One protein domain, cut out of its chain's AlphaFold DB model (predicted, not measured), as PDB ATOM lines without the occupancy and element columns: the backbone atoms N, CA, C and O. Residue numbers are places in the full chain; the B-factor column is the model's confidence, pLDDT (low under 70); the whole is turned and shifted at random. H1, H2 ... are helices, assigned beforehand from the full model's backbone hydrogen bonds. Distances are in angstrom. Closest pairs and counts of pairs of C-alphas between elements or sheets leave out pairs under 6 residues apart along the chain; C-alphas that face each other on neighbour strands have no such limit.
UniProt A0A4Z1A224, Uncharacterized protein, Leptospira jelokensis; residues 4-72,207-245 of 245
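This is residues 4 to 72 and 207 to 245 of the 245 residues of an uncharacterized protein of Leptospira jelokensis (UniProt A0A4Z1A224). Three long helices, H1, H2 and H4, lie side by side as a bundle, and the short H3 crosses the last part of H2. The 108 printed residues hold four named helices, H1 to H4 along the chain, and no named strand: all helix. The whole is compact, with radius of gyration of the C-alphas 14.3 A and spans of 41 by 31 by 28 A.

Start at H1, residues 4 to 24: it touches H4, residues 207 to 226, opposite ways at a shallow tilt of 4 degrees, closest at C-alphas Ile 13 and Lys 220, 6.5 A. H1, with residues 16 to 24 alone, touches H2, residues 31 to 49, in a hairpin; closest C-alphas Ala 23 and Lys 34, 5.5 A. H2, the hub, touches H4 the same way at a shallow 16 degrees, Tyr 38 to Cys 212 being the closest C-alphas, 5.8 A. Its residues 42 to 49 alone touch H3, residues 55 to 65, about perpendicular at 84 degrees; closest C-alphas Ser 46 and Phe 62, 5.6 A. O i to N i+4 pairs are all within hydrogen-bond range in H2, H3 and H4, 16 of 17 in H1.

Find C-alpha 4 at (-118.533, 55.815, 59.279); H1 runs 30.1 A from there. H2 spans 27.4 A, H3 15.4 A, and H4 27.8 A to C-alpha 226 at (-109.427, 65.770, 55.854).

Residues 73 to 206 are not printed; C-alphas 72 and 207 are 12.1 A apart. Residues 227 to 245 hold no named element; pLDDT is under 70 at 233 to 237 and 245.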
ATOM      1  N   GLU A   4    -117.822  55.955  60.549       91.94
ATOM      2  CA  GLU A   4    -118.533  55.815  59.279       91.94
ATOM      3  C   GLU A   4    -117.719  56.354  58.093       91.94
ATOM      4  O   GLU A   4    -117.590  55.680  57.075       91.94
ATOM      5  N   ILE A   5    -117.088  57.527  58.240       92.56
ATOM      6  CA  ILE A   5    -116.257  58.125  57.180       92.56
ATOM      7  C   ILE A   5    -115.049  57.235  56.887       92.56
ATOM      8  O   ILE A   5    -114.701  57.038  55.728       92.56
ATOM      9  N   ILE A   6    -114.419  56.668  57.921       94.69
ATOM     10  CA  ILE A   6    -113.279  55.759  57.741       94.69
ATOM     11  C   ILE A   6    -113.717  54.522  56.955       94.69
ATOM     12  O   ILE A   6    -113.084  54.185  55.958       94.69
ATOM     13  N   SER A   7    -114.829  53.902  57.357       95.81
ATOM     14  CA  SER A   7    -115.394  52.745  56.658       95.81
ATOM     15  C   SER A   7    -115.742  53.068  55.199       95.81
ATOM     16  O   SER A   7    -115.462  52.270  54.304       95.81
ATOM     17  N   ASN A   8    -116.310  54.249  54.933       95.12
ATOM     18  CA  ASN A   8    -116.632  54.702  53.578       95.12
ATOM     19  C   ASN A   8    -115.369  54.895  52.729       95.12
ATOM     20  O   ASN A   8    -115.326  54.449  51.581       95.12
ATOM     21  N   VAL A   9    -114.319  55.499  53.291       96.50
ATOM     22  CA  VAL A   9    -113.026  55.644  52.609       96.50
ATOM     23  C   VAL A   9    -112.399  54.283  52.320       96.50
ATOM     24  O   VAL A   9    -111.911  54.070  51.213       96.50
ATOM     25  N   GLU A  10    -112.421  53.344  53.264       97.19
ATOM     26  CA  GLU A  10    -111.879  51.997  53.052       97.19
ATOM     27  C   GLU A  10    -112.618  51.252  51.943       97.19
ATOM     28  O   GLU A  10    -111.977  50.700  51.048       97.19
ATOM     29  N   TYR A  11    -113.950  51.296  51.947       96.69
ATOM     30  CA  TYR A  11    -114.761  50.693  50.893       96.69
ATOM     31  C   TYR A  11    -114.469  51.316  49.518       96.69
ATOM     32  O   TYR A  11    -114.252  50.600  48.537       96.69
ATOM     33  N   PHE A  12    -114.403  52.648  49.453       96.06
ATOM     34  CA  PHE A  12    -114.079  53.391  48.236       96.06
ATOM     35  C   PHE A  12    -112.690  53.038  47.691       96.06
ATOM     36  O   PHE A  12    -112.541  52.772  46.501       96.06
ATOM     37  N   ILE A  13    -111.669  52.998  48.547       97.94
ATOM     38  CA  ILE A  13    -110.297  52.678  48.136       97.94
ATOM     39  C   ILE A  13    -110.169  51.218  47.711       97.94
ATOM     40  O   ILE A  13    -109.563  50.951  46.674       97.94
ATOM     41  N   ASN A  14    -110.799  50.289  48.433       98.12
ATOM     42  CA  ASN A  14    -110.792  48.872  48.081       98.12
ATOM     43  C   ASN A  14    -111.353  48.631  46.669       98.12
ATOM     44  O   ASN A  14    -110.819  47.810  45.926       98.12
ATOM     45  N   TYR A  15    -112.381  49.382  46.251       97.38
ATOM     46  CA  TYR A  15    -112.859  49.332  44.867       97.38
ATOM     47  C   TYR A  15    -111.736  49.646  43.862       97.38
ATOM     48  O   TYR A  15    -111.513  48.871  42.931       97.38
ATOM     49  N   PHE A  16    -110.979  50.729  44.063       98.12
ATOM     50  CA  PHE A  16    -109.876  51.092  43.165       98.12
ATOM     51  C   PHE A  16    -108.684  50.139  43.244       98.12
ATOM     52  O   PHE A  16    -108.049  49.899  42.220       98.12
ATOM     53  N   GLU A  17    -108.390  49.567  44.411       98.56
ATOM     54  CA  GLU A  17    -107.358  48.535  44.561       98.56
ATOM     55  C   GLU A  17    -107.708  47.276  43.756       98.56
ATOM     56  O   GLU A  17    -106.849  46.732  43.061       98.56
ATOM     57  N   VAL A  18    -108.976  46.845  43.771       98.31
ATOM     58  CA  VAL A  18    -109.455  45.737  42.928       98.31
ATOM     59  C   VAL A  18    -109.287  46.075  41.447       98.31
ATOM     60  O   VAL A  18    -108.676  45.295  40.720       98.31
ATOM     61  N   GLN A  19    -109.745  47.252  41.004       98.12
ATOM     62  CA  GLN A  19    -109.605  47.678  39.602       98.12
ATOM     63  C   GLN A  19    -108.135  47.785  39.164       98.12
ATOM     64  O   GLN A  19    -107.778  47.394  38.052       98.12
ATOM     65  N   PHE A  20    -107.259  48.270  40.047       98.38
ATOM     66  CA  PHE A  20    -105.820  48.311  39.807       98.38
ATOM     67  C   PHE A  20    -105.236  46.909  39.636       98.38
ATOM     68  O   PHE A  20    -104.504  46.675  38.678       98.38
ATOM     69  N   ASN A  21    -105.573  45.971  40.524       98.19
ATOM     70  CA  ASN A  21    -105.082  44.595  40.455       98.19
ATOM     71  C   ASN A  21    -105.569  43.877  39.189       98.19
ATOM     72  O   ASN A  21    -104.792  43.164  38.551       98.19
ATOM     73  N   GLU A  22    -106.822  44.094  38.785       97.44
ATOM     74  CA  GLU A  22    -107.364  43.572  37.526       97.44
ATOM     75  C   GLU A  22    -106.580  44.110  36.323       97.44
ATOM     76  O   GLU A  22    -106.116  43.324  35.492       97.44
ATOM     77  N   ALA A  23    -106.343  45.423  36.263       96.38
ATOM     78  CA  ALA A  23    -105.517  46.038  35.226       96.38
ATOM     79  C   ALA A  23    -104.078  45.488  35.225       96.38
ATOM     80  O   ALA A  23    -103.542  45.134  34.170       96.38
ATOM     81  N   ASP A  24    -103.455  45.364  36.399       96.00
ATOM     82  CA  ASP A  24    -102.074  44.895  36.553       96.00
ATOM     83  C   ASP A  24    -101.907  43.432  36.117       96.00
ATOM     84  O   ASP A  24    -100.882  43.066  35.532       96.00
ATOM     85  N   SER A  25    -102.951  42.620  36.321       96.19
ATOM     86  CA  SER A  25    -102.999  41.199  35.961       96.19
ATOM     87  C   SER A  25    -103.098  40.921  34.459       96.19
ATOM     88  O   SER A  25    -102.892  39.780  34.033       96.19
ATOM     89  N   LEU A  26    -103.390  41.937  33.634       95.00
ATOM     90  CA  LEU A  26    -103.458  41.752  32.187       95.00
ATOM     91  C   LEU A  26    -102.124  41.236  31.626       95.00
ATOM     92  O   LEU A  26    -101.031  41.485  32.145       95.00
ATOM     93  N   LYS A  27    -102.208  40.514  30.510       91.50
ATOM     94  CA  LYS A  27    -101.028  39.978  29.831       91.50
ATOM     95  C   LYS A  27    -100.120  41.105  29.317       91.50
ATOM     96  O   LYS A  27    -100.569  42.201  28.996       91.50
ATOM     97  N   ALA A  28     -98.821  40.819  29.221       81.31
ATOM     98  CA  ALA A  28     -97.789  41.801  28.873       81.31
ATOM     99  C   ALA A  28     -97.834  42.309  27.414       81.31
ATOM    100  O   ALA A  28     -97.125  43.260  27.068       81.31
ATOM    101  N   ASP A  29     -98.600  41.654  26.542       85.88
ATOM    102  CA  ASP A  29     -98.913  42.086  25.176       85.88
ATOM    103  C   ASP A  29    -100.054  43.118  25.135       85.88
ATOM    104  O   ASP A  29    -100.149  43.878  24.177       85.88
ATOM    105  N   LEU A  30    -100.846  43.237  26.206       89.56
ATOM    106  CA  LEU A  30    -101.928  44.217  26.360       89.56
ATOM    107  C   LEU A  30    -101.470  45.502  27.070       89.56
ATOM    108  O   LEU A  30    -102.252  46.164  27.750       89.56
ATOM    109  N   LYS A  31    -100.196  45.873  26.917       88.00
ATOM    110  CA  LYS A  31     -99.580  46.995  27.642       88.00
ATOM    111  C   LYS A  31    -100.320  48.324  27.467       88.00
ATOM    112  O   LYS A  31    -100.522  49.036  28.441       88.00
ATOM    113  N   ASP A  32    -100.778  48.652  26.260       90.31
ATOM    114  CA  ASP A  32    -101.455  49.932  26.028       90.31
ATOM    115  C   ASP A  32    -102.842  49.946  26.690       90.31
ATOM    116  O   ASP A  32    -103.243  50.967  27.244       90.31
ATOM    117  N   PHE A  33    -103.517  48.791  26.768       92.75
ATOM    118  CA  PHE A  33    -104.744  48.640  27.553       92.75
ATOM    119  C   PHE A  33    -104.488  48.811  29.051       92.75
ATOM    120  O   PHE A  33    -105.261  49.497  29.714       92.75
ATOM    121  N   LYS A  34    -103.383  48.272  29.586       95.00
ATOM    122  CA  LYS A  34    -102.994  48.528  30.982       95.00
ATOM    123  C   LYS A  34    -102.812  50.013  31.252       95.00
ATOM    124  O   LYS A  34    -103.373  50.534  32.210       95.00
ATOM    125  N   LYS A  35    -102.075  50.709  30.380       95.25
ATOM    126  CA  LYS A  35    -101.863  52.159  30.485       95.25
ATOM    127  C   LYS A  35    -103.189  52.913  30.489       95.25
ATOM    128  O   LYS A  35    -103.383  53.776  31.338       95.25
ATOM    129  N   ILE A  36    -104.104  52.563  29.582       96.00
ATOM    130  CA  ILE A  36    -105.453  53.140  29.530       96.00
ATOM    131  C   ILE A  36    -106.194  52.915  30.854       96.00
ATOM    132  O   ILE A  36    -106.720  53.876  31.406       96.00
ATOM    133  N   LEU A  37    -106.185  51.697  31.403       97.31
ATOM    134  CA  LEU A  37    -106.853  51.392  32.672       97.31
ATOM    135  C   LEU A  37    -106.245  52.155  33.856       97.31
ATOM    136  O   LEU A  37    -106.989  52.701  34.670       97.31
ATOM    137  N   TYR A  38    -104.915  52.278  33.927       98.12
ATOM    138  CA  TYR A  38    -104.262  53.121  34.934       98.12
ATOM    139  C   TYR A  38    -104.708  54.584  34.814       98.12
ATOM    140  O   TYR A  38    -105.022  55.217  35.821       98.12
ATOM    141  N   PHE A  39    -104.806  55.120  33.594       97.75
ATOM    142  CA  PHE A  39    -105.345  56.464  33.377       97.75
ATOM    143  C   PHE A  39    -106.812  56.584  33.784       97.75
ATOM    144  O   PHE A  39    -107.182  57.583  34.392       97.75
ATOM    145  N   THR A  40    -107.646  55.582  33.505       96.81
ATOM    146  CA  THR A  40    -109.049  55.569  33.941       96.81
ATOM    147  C   THR A  40    -109.169  55.616  35.463       96.81
ATOM    148  O   THR A  40    -109.988  56.375  35.981       96.81
ATOM    149  N   ILE A  41    -108.331  54.869  36.188       98.12
ATOM    150  CA  ILE A  41    -108.290  54.895  37.658       98.12
ATOM    151  C   ILE A  41    -107.880  56.285  38.163       98.12
ATOM    152  O   ILE A  41    -108.574  56.861  39.000       98.12
ATOM    153  N   ILE A  42    -106.799  56.859  37.622       98.19
ATOM    154  CA  ILE A  42    -106.340  58.215  37.973       98.19
ATOM    155  C   ILE A  42    -107.439  59.253  37.694       98.19
ATOM    156  O   ILE A  42    -107.709  60.115  38.531       98.19
ATOM    157  N   ASP A  43    -108.107  59.162  36.545       96.31
ATOM    158  CA  ASP A  43    -109.183  60.070  36.154       96.31
ATOM    159  C   ASP A  43    -110.368  59.998  37.121       96.31
ATOM    160  O   ASP A  43    -110.901  61.043  37.511       96.31
ATOM    161  N   ALA A  44    -110.769  58.790  37.516       95.19
ATOM    162  CA  ALA A  44    -111.862  58.566  38.451       95.19
ATOM    163  C   ALA A  44    -111.525  59.099  39.852       95.19
ATOM    164  O   ALA A  44    -112.292  59.899  40.390       95.19
ATOM    165  N   LEU A  45    -110.344  58.776  40.389       96.56
ATOM    166  CA  LEU A  45    -109.864  59.320  41.669       96.56
ATOM    167  C   LEU A  45    -109.805  60.851  41.641       96.56
ATOM    168  O   LEU A  45    -110.279  61.516  42.562       96.56
ATOM    169  N   SER A  46    -109.290  61.429  40.551       96.00
ATOM    170  CA  SER A  46    -109.226  62.884  40.397       96.00
ATOM    171  C   SER A  46    -110.617  63.525  40.429       96.00
ATOM    172  O   SER A  46    -110.778  64.591  41.022       96.00
ATOM    173  N   LYS A  47    -111.632  62.876  39.830       92.62
ATOM    174  CA  LYS A  47    -113.032  63.331  39.823       92.62
ATOM    175  C   LYS A  47    -113.655  63.287  41.210       92.62
ATOM    176  O   LYS A  47    -114.383  64.217  41.538       92.62
ATOM    177  N   SER A  48    -113.338  62.275  42.011       90.69
ATOM    178  CA  SER A  48    -113.811  62.178  43.394       90.69
ATOM    179  C   SER A  48    -113.215  63.253  44.305       90.69
ATOM    180  O   SER A  48    -113.891  63.708  45.216       90.69
ATOM    181  N   ILE A  49    -111.978  63.699  44.052       92.50
ATOM    182  CA  ILE A  49    -111.330  64.747  44.861       92.50
ATOM    183  C   ILE A  49    -111.673  66.163  44.384       92.50
ATOM    184  O   ILE A  49    -111.848  67.062  45.204       92.50
ATOM    185  N   PHE A  50    -111.784  66.378  43.073       92.31
ATOM    186  CA  PHE A  50    -112.075  67.693  42.494       92.31
ATOM    187  C   PHE A  50    -113.270  67.626  41.523       92.31
ATOM    188  O   PHE A  50    -113.097  67.752  40.303       92.31
ATOM    189  N   PRO A  51    -114.501  67.424  42.026       89.12
ATOM    190  CA  PRO A  51    -115.676  67.193  41.187       89.12
ATOM    191  C   PRO A  51    -116.047  68.397  40.310       89.12
ATOM    192  O   PRO A  51    -116.499  68.200  39.181       89.12
ATOM    193  N   SER A  52    -115.807  69.624  40.773       89.38
ATOM    194  CA  SER A  52    -116.199  70.858  40.072       89.38
ATOM    195  C   SER A  52    -115.200  71.327  39.007       89.38
ATOM    196  O   SER A  52    -115.488  72.252  38.252       89.38
ATOM    197  N   GLU A  53    -114.018  70.713  38.936       89.94
ATOM    198  CA  GLU A  53    -112.947  71.134  38.031       89.94
ATOM    199  C   GLU A  53    -113.103  70.523  36.627       89.94
ATOM    200  O   GLU A  53    -113.509  69.362  36.453       89.94
ATOM    201  N   GLY A  54    -112.706  71.303  35.613       90.81
ATOM    202  CA  GLY A  54    -112.563  70.835  34.234       90.81
ATOM    203  C   GLY A  54    -111.614  69.638  34.141       90.81
ATOM    204  O   GLY A  54    -110.732  69.463  34.979       90.81
ATOM    205  N   ASN A  55    -111.796  68.765  33.143       92.56
ATOM    206  CA  ASN A  55    -111.071  67.489  33.081       92.56
ATOM    207  C   ASN A  55    -109.541  67.655  33.116       92.56
ATOM    208  O   ASN A  55    -108.876  66.946  33.870       92.56
ATOM    209  N   ARG A  56    -108.996  68.605  32.351       93.81
ATOM    210  CA  ARG A  56    -107.557  68.874  32.313       93.81
ATOM    211  C   ARG A  56    -107.053  69.432  33.639       93.81
ATOM    212  O   ARG A  56    -106.103  68.901  34.209       93.81
ATOM    213  N   GLU A  57    -107.685  70.497  34.118       94.25
ATOM    214  CA  GLU A  57    -107.304  71.213  35.338       94.25
ATOM    215  C   GLU A  57    -107.329  70.272  36.537       94.25
ATOM    216  O   GLU A  57    -106.404  70.263  37.344       94.25
ATOM    217  N   ARG A  58    -108.348  69.416  36.594       95.50
ATOM    218  CA  ARG A  58    -108.512  68.383  37.606       95.50
ATOM    219  C   ARG A  58    -107.359  67.389  37.647       95.50
ATOM    220  O   ARG A  58    -106.812  67.154  38.718       95.50
ATOM    221  N   ILE A  59    -107.003  66.793  36.508       96.81
ATOM    222  CA  ILE A  59    -105.932  65.787  36.448       96.81
ATOM    223  C   ILE A  59    -104.592  66.422  36.821       96.81
ATOM    224  O   ILE A  59    -103.846  65.850  37.612       96.81
ATOM    225  N   ILE A  60    -104.311  67.626  36.312       96.25
ATOM    226  CA  ILE A  60    -103.085  68.363  36.642       96.25
ATOM    227  C   ILE A  60    -103.028  68.655  38.146       96.25
ATOM    228  O   ILE A  60    -102.057  68.272  38.795       96.25
ATOM    229  N   LYS A  61    -104.087  69.250  38.716       96.62
ATOM    230  CA  LYS A  61    -104.177  69.538  40.158       96.62
ATOM    231  C   LYS A  61    -104.046  68.276  41.002       96.62
ATOM    232  O   LYS A  61    -103.430  68.329  42.061       96.62
ATOM    233  N   PHE A  62    -104.611  67.157  40.559       98.25
ATOM    234  CA  PHE A  62    -104.530  65.882  41.262       98.25
ATOM    235  C   PHE A  62    -103.110  65.315  41.277       98.25
ATOM    236  O   PHE A  62    -102.598  64.976  42.343       98.25
ATOM    237  N   LEU A  63    -102.441  65.275  40.126       98.25
ATOM    238  CA  LEU A  63    -101.059  64.802  40.031       98.25
ATOM    239  C   LEU A  63    -100.081  65.690  40.813       98.25
ATOM    240  O   LEU A  63     -99.128  65.192  41.409       98.25
ATOM    241  N   GLU A  64    -100.332  66.996  40.834       97.00
ATOM    242  CA  GLU A  64     -99.522  67.972  41.560       97.00
ATOM    243  C   GLU A  64     -99.751  67.919  43.075       97.00
ATOM    244  O   GLU A  64     -98.799  67.774  43.839       97.00
ATOM    245  N   ASN A  65    -101.005  68.018  43.523       97.00
ATOM    246  CA  ASN A  65    -101.318  68.277  44.931       97.00
ATOM    247  C   ASN A  65    -101.636  67.017  45.738       97.00
ATOM    248  O   ASN A  65    -101.482  67.038  46.955       97.00
ATOM    249  N   ILE A  66    -102.101  65.945  45.088       97.81
ATOM    250  CA  ILE A  66    -102.460  64.688  45.761       97.81
ATOM    251  C   ILE A  66    -101.376  63.643  45.528       97.81
ATOM    252  O   ILE A  66    -100.820  63.104  46.473       97.81
ATOM    253  N   VAL A  67    -101.026  63.376  44.268       98.06
ATOM    254  CA  VAL A  67     -99.980  62.389  43.948       98.06
ATOM    255  C   VAL A  67     -98.584  62.939  44.244       98.06
ATOM    256  O   VAL A  67     -97.653  62.157  44.446       98.06
ATOM    257  N   SER A  68     -98.418  64.264  44.265       97.19
ATOM    258  CA  SER A  68     -97.130  64.936  44.459       97.19
ATOM    259  C   SER A  68     -96.059  64.373  43.522       97.19
ATOM    260  O   SER A  68     -95.045  63.821  43.955       97.19
ATOM    261  N   TRP A  69     -96.336  64.410  42.217       97.38
ATOM    262  CA  TRP A  69     -95.371  64.015  41.193       97.38
ATOM    263  C   TRP A  69     -94.409  65.174  40.896       97.38
ATOM    264  O   TRP A  69     -94.709  66.062  40.097       97.38
ATOM    265  N   GLU A  70     -93.253  65.164  41.562       95.75
ATOM    266  CA  GLU A  70     -92.267  66.251  41.514       95.75
ATOM    267  C   GLU A  70     -91.665  66.441  40.118       95.75
ATOM    268  O   GLU A  70     -91.622  67.563  39.614       95.75
ATOM    269  N   GLU A  71     -91.278  65.361  39.435       96.31
ATOM    270  CA  GLU A  71     -90.732  65.434  38.072       96.31
ATOM    271  C   GLU A  71     -91.780  65.913  37.063       96.31
ATOM    272  O   GLU A  71     -91.434  66.463  36.017       96.31
ATOM    273  N   GLY A  72     -93.068  65.786  37.402       96.94
ATOM    274  CA  GLY A  72     -94.173  66.374  36.655       96.94
ATOM    275  C   GLY A  72     -94.032  67.889  36.486       96.94
ATOM    276  O   GLY A  72     -94.527  68.440  35.502       96.94
ATOM    277  N   PHE A 207     -93.717  52.971  35.235       96.00
ATOM    278  CA  PHE A 207     -93.946  54.320  35.754       96.00
ATOM    279  C   PHE A 207     -95.440  54.603  35.974       96.00
ATOM    280  O   PHE A 207     -95.835  55.025  37.059       96.00
ATOM    281  N   LEU A 208     -96.288  54.330  34.977       96.62
ATOM    282  CA  LEU A 208     -97.735  54.562  35.067       96.62
ATOM    283  C   LEU A 208     -98.393  53.734  36.168       96.62
ATOM    284  O   LEU A 208     -99.198  54.260  36.935       96.62
ATOM    285  N   ARG A 209     -98.004  52.464  36.283       97.38
ATOM    286  CA  ARG A 209     -98.414  51.573  37.367       97.38
ATOM    287  C   ARG A 209     -98.068  52.179  38.726       97.38
ATOM    288  O   ARG A 209     -98.921  52.232  39.608       97.38
ATOM    289  N   ASN A 210     -96.837  52.665  38.887       97.94
ATOM    290  CA  ASN A 210     -96.368  53.259  40.139       97.94
ATOM    291  C   ASN A 210     -97.110  54.561  40.472       97.94
ATOM    292  O   ASN A 210     -97.508  54.753  41.618       97.94
ATOM    293  N   ILE A 211     -97.351  55.427  39.482       98.06
ATOM    294  CA  ILE A 211     -98.155  56.645  39.654       98.06
ATOM    295  C   ILE A 211     -99.595  56.306  40.046       98.06
ATOM    296  O   ILE A 211    -100.135  56.936  40.951       98.06
ATOM    297  N   CYS A 212    -100.206  55.303  39.416       98.50
ATOM    298  CA  CYS A 212    -101.563  54.864  39.735       98.50
ATOM    299  C   CYS A 212    -101.661  54.315  41.165       98.50
ATOM    300  O   CYS A 212    -102.555  54.701  41.915       98.50
ATOM    301  N   LEU A 213    -100.714  53.467  41.578       98.38
ATOM    302  CA  LEU A 213    -100.663  52.949  42.946       98.38
ATOM    303  C   LEU A 213    -100.438  54.074  43.967       98.38
ATOM    304  O   LEU A 213    -101.110  54.128  44.997       98.38
ATOM    305  N   LYS A 214     -99.532  55.014  43.664       98.44
ATOM    306  CA  LYS A 214     -99.311  56.207  44.492       98.44
ATOM    307  C   LYS A 214    -100.587  57.042  44.601       98.44
ATOM    308  O   LYS A 214    -100.904  57.492  45.694       98.44
ATOM    309  N   ALA A 215    -101.332  57.209  43.508       98.56
ATOM    310  CA  ALA A 215    -102.596  57.932  43.500       98.56
ATOM    311  C   ALA A 215    -103.633  57.304  44.435       98.56
ATOM    312  O   ALA A 215    -104.215  58.023  45.237       98.56
ATOM    313  N   ILE A 216    -103.811  55.980  44.396       98.69
ATOM    314  CA  ILE A 216    -104.732  55.268  45.298       98.69
ATOM    315  C   ILE A 216    -104.353  55.521  46.765       98.69
ATOM    316  O   ILE A 216    -105.185  55.967  47.558       98.69
ATOM    317  N   ASN A 217    -103.078  55.317  47.110       98.44
ATOM    318  CA  ASN A 217    -102.588  55.486  48.480       98.44
ATOM    319  C   ASN A 217    -102.734  56.932  48.974       98.44
ATOM    320  O   ASN A 217    -103.244  57.173  50.068       98.44
ATOM    321  N   GLN A 218    -102.337  57.908  48.157       98.31
ATOM    322  CA  GLN A 218    -102.416  59.321  48.521       98.31
ATOM    323  C   GLN A 218    -103.861  59.830  48.573       98.31
ATOM    324  O   GLN A 218    -104.185  60.662  49.418       98.31
ATOM    325  N   THR A 219    -104.764  59.298  47.744       98.12
ATOM    326  CA  THR A 219    -106.199  59.578  47.866       98.12
ATOM    327  C   THR A 219    -106.744  59.077  49.201       98.12
ATOM    328  O   THR A 219    -107.445  59.832  49.875       98.12
ATOM    329  N   LYS A 220    -106.391  57.856  49.627       97.81
ATOM    330  CA  LYS A 220    -106.780  57.331  50.947       97.81
ATOM    331  C   LYS A 220    -106.315  58.260  52.064       97.81
ATOM    332  O   LYS A 220    -107.121  58.684  52.891       97.81
ATOM    333  N   GLU A 221    -105.026  58.594  52.068       97.19
ATOM    334  CA  GLU A 221    -104.426  59.482  53.068       97.19
ATOM    335  C   GLU A 221    -105.112  60.849  53.092       97.19
ATOM    336  O   GLU A 221    -105.447  61.351  54.165       97.19
ATOM    337  N   TYR A 222    -105.375  61.433  51.921       96.88
ATOM    338  CA  TYR A 222    -106.039  62.724  51.802       96.88
ATOM    339  C   TYR A 222    -107.471  62.697  52.348       96.88
ATOM    340  O   TYR A 222    -107.832  63.574  53.135       96.88
ATOM    341  N   LEU A 223    -108.282  61.704  51.971       95.62
ATOM    342  CA  LEU A 223    -109.673  61.599  52.425       95.62
ATOM    343  C   LEU A 223    -109.749  61.411  53.945       95.62
ATOM    344  O   LEU A 223    -110.471  62.144  54.620       95.62
ATOM    345  N   VAL A 224    -108.935  60.500  54.491       95.69
ATOM    346  CA  VAL A 224    -108.835  60.248  55.937       95.69
ATOM    347  C   VAL A 224    -108.390  61.507  56.678       95.69
ATOM    348  O   VAL A 224    -109.051  61.952  57.612       95.69
ATOM    349  N   LYS A 225    -107.284  62.124  56.253       95.38
ATOM    350  CA  LYS A 225    -106.711  63.292  56.936       95.38
ATOM    351  C   LYS A 225    -107.683  64.470  56.996       95.38
ATOM    352  O   LYS A 225    -107.681  65.202  57.983       95.38
ATOM    353  N   ASN A 226    -108.488  64.655  55.954       94.44
ATOM    354  CA  ASN A 226    -109.427  65.770  55.854       94.44
ATOM    355  C   ASN A 226    -110.854  65.408  56.299       94.44
ATOM    356  O   ASN A 226    -111.721  66.277  56.278       94.44
ATOM    357  N   GLY A 227    -111.112  64.159  56.711       93.75
ATOM    358  CA  GLY A 227    -112.447  63.699  57.098       93.75
ATOM    359  C   GLY A 227    -113.475  63.831  55.972       93.75
ATOM    360  O   GLY A 227    -114.616  64.202  56.237       93.75
ATOM    361  N   ILE A 228    -113.058  63.585  54.729       92.38
ATOM    362  CA  ILE A 228    -113.910  63.690  53.541       92.38
ATOM    363  C   ILE A 228    -114.537  62.327  53.273       92.38
ATOM    364  O   ILE A 228    -113.824  61.340  53.087       92.38
ATOM    365  N   ASP A 229    -115.865  62.287  53.216       91.62
ATOM    366  CA  ASP A 229    -116.589  61.121  52.728       91.62
ATOM    367  C   ASP A 229    -116.543  61.108  51.189       91.62
ATOM    368  O   ASP A 229    -117.061  62.035  50.563       91.62
ATOM    369  N   PRO A 230    -115.947  60.089  50.543       90.50
ATOM    370  CA  PRO A 230    -115.894  60.017  49.083       90.50
ATOM    371  C   PRO A 230    -117.278  59.921  48.426       90.50
ATOM    372  O   PRO A 230    -117.380  60.131  47.216       90.50
ATOM    373  N   PHE A 231    -118.332  59.625  49.196       87.25
ATOM    374  CA  PHE A 231    -119.702  59.523  48.705       87.25
ATOM    375  C   PHE A 231    -120.531  60.803  48.865       87.25
ATOM    376  O   PHE A 231    -121.654  60.857  48.359       87.25
ATOM    377  N   SER A 232    -120.009  61.845  49.527       82.12
ATOM    378  CA  SER A 232    -120.790  63.057  49.827       82.12
ATOM    379  C   SER A 232    -121.163  63.867  48.583       82.12
ATOM    380  O   SER A 232    -122.216  64.493  48.548       82.12
ATOM    381  N   GLU A 233    -120.299  63.843  47.569       68.94
ATOM    382  CA  GLU A 233    -120.441  64.600  46.314       68.94
ATOM    383  C   GLU A 233    -120.744  63.691  45.111       68.94
ATOM    384  O   GLU A 233    -121.000  64.167  44.002       68.94
ATOM    385  N   THR A 234    -120.706  62.364  45.285       61.75
ATOM    386  CA  THR A 234    -121.089  61.452  44.208       61.75
ATOM    387  C   THR A 234    -122.592  61.452  44.068       61.75
ATOM    388  O   THR A 234    -123.322  60.884  44.882       61.75
ATOM    389  N   ASN A 235    -123.049  62.041  42.969       60.84
ATOM    390  CA  ASN A 235    -124.382  61.776  42.482       60.84
ATOM    391  C   ASN A 235    -124.536  60.254  42.353       60.84
ATOM    392  O   ASN A 235    -123.652  59.611  41.781       60.84
ATOM    393  N   LYS A 236    -125.603  59.663  42.908       61.69
ATOM    394  CA  LYS A 236    -125.706  58.197  43.092       61.69
ATOM    395  C   LYS A 236    -125.599  57.400  41.783       61.69
ATOM    396  O   LYS A 236    -125.457  56.182  41.816       61.69
ATOM    397  N   GLY A 237    -125.655  58.085  40.638       64.25
ATOM    398  CA  GLY A 237    -125.304  57.541  39.331       64.25
ATOM    399  C   GLY A 237    -126.335  56.553  38.803       64.25
ATOM    400  O   GLY A 237    -126.070  55.853  37.829       64.25
ATOM    401  N   TYR A 238    -127.515  56.493  39.424       72.94
ATOM    402  CA  TYR A 238    -128.627  55.669  38.964       72.94
ATOM    403  C   TYR A 238    -129.135  56.125  37.598       72.94
ATOM    404  O   TYR A 238    -129.590  55.314  36.791       72.94
ATOM    405  N   PHE A 239    -129.033  57.423  37.324       77.31
ATOM    406  CA  PHE A 239    -129.504  58.038  36.101       77.31
ATOM    407  C   PHE A 239    -128.379  58.775  35.386       77.31
ATOM    408  O   PHE A 239    -127.502  59.399  35.976       77.31
ATOM    409  N   TRP A 240    -128.440  58.744  34.062       77.62
ATOM    410  CA  TRP A 240    -127.441  59.363  33.194       77.62
ATOM    411  C   TRP A 240    -127.674  60.875  33.053       77.62
ATOM    412  O   TRP A 240    -126.803  61.610  32.596       77.62
ATOM    413  N   ILE A 241    -128.863  61.344  33.448       80.12
ATOM    414  CA  ILE A 241    -129.234  62.756  33.510       80.12
ATOM    415  C   ILE A 241    -129.038  63.212  34.952       80.12
ATOM    416  O   ILE A 241    -129.744  62.755  35.846       80.12
ATOM    417  N   GLU A 242    -128.113  64.143  35.168       74.38
ATOM    418  CA  GLU A 242    -127.707  64.616  36.498       74.38
ATOM    419  C   GLU A 242    -128.890  65.058  37.371       74.38
ATOM    420  O   GLU A 242    -128.953  64.699  38.539       74.38
ATOM    421  N   LYS A 243    -129.873  65.744  36.769       77.56
ATOM    422  CA  LYS A 243    -131.095  66.228  37.437       77.56
ATOM    423  C   LYS A 243    -132.040  65.129  37.936       77.56
ATOM    424  O   LYS A 243    -133.010  65.454  38.612       77.56
ATOM    425  N   LEU A 244    -131.839  63.878  37.522       74.56
ATOM    426  CA  LEU A 244    -132.677  62.743  37.921       74.56
ATOM    427  C   LEU A 244    -132.098  61.955  39.098       74.56
ATOM    428  O   LEU A 244    -132.768  61.050  39.587       74.56
ATOM    429  N   ASN A 245    -130.864  62.250  39.504       66.94
ATOM    430  CA  ASN A 245    -130.194  61.549  40.592       66.94
ATOM    431  C   ASN A 245    -130.407  62.226  41.949       66.94
ATOM    432  O   ASN A 245    -130.624  63.458  41.968       66.94
TER     433      ASN A 245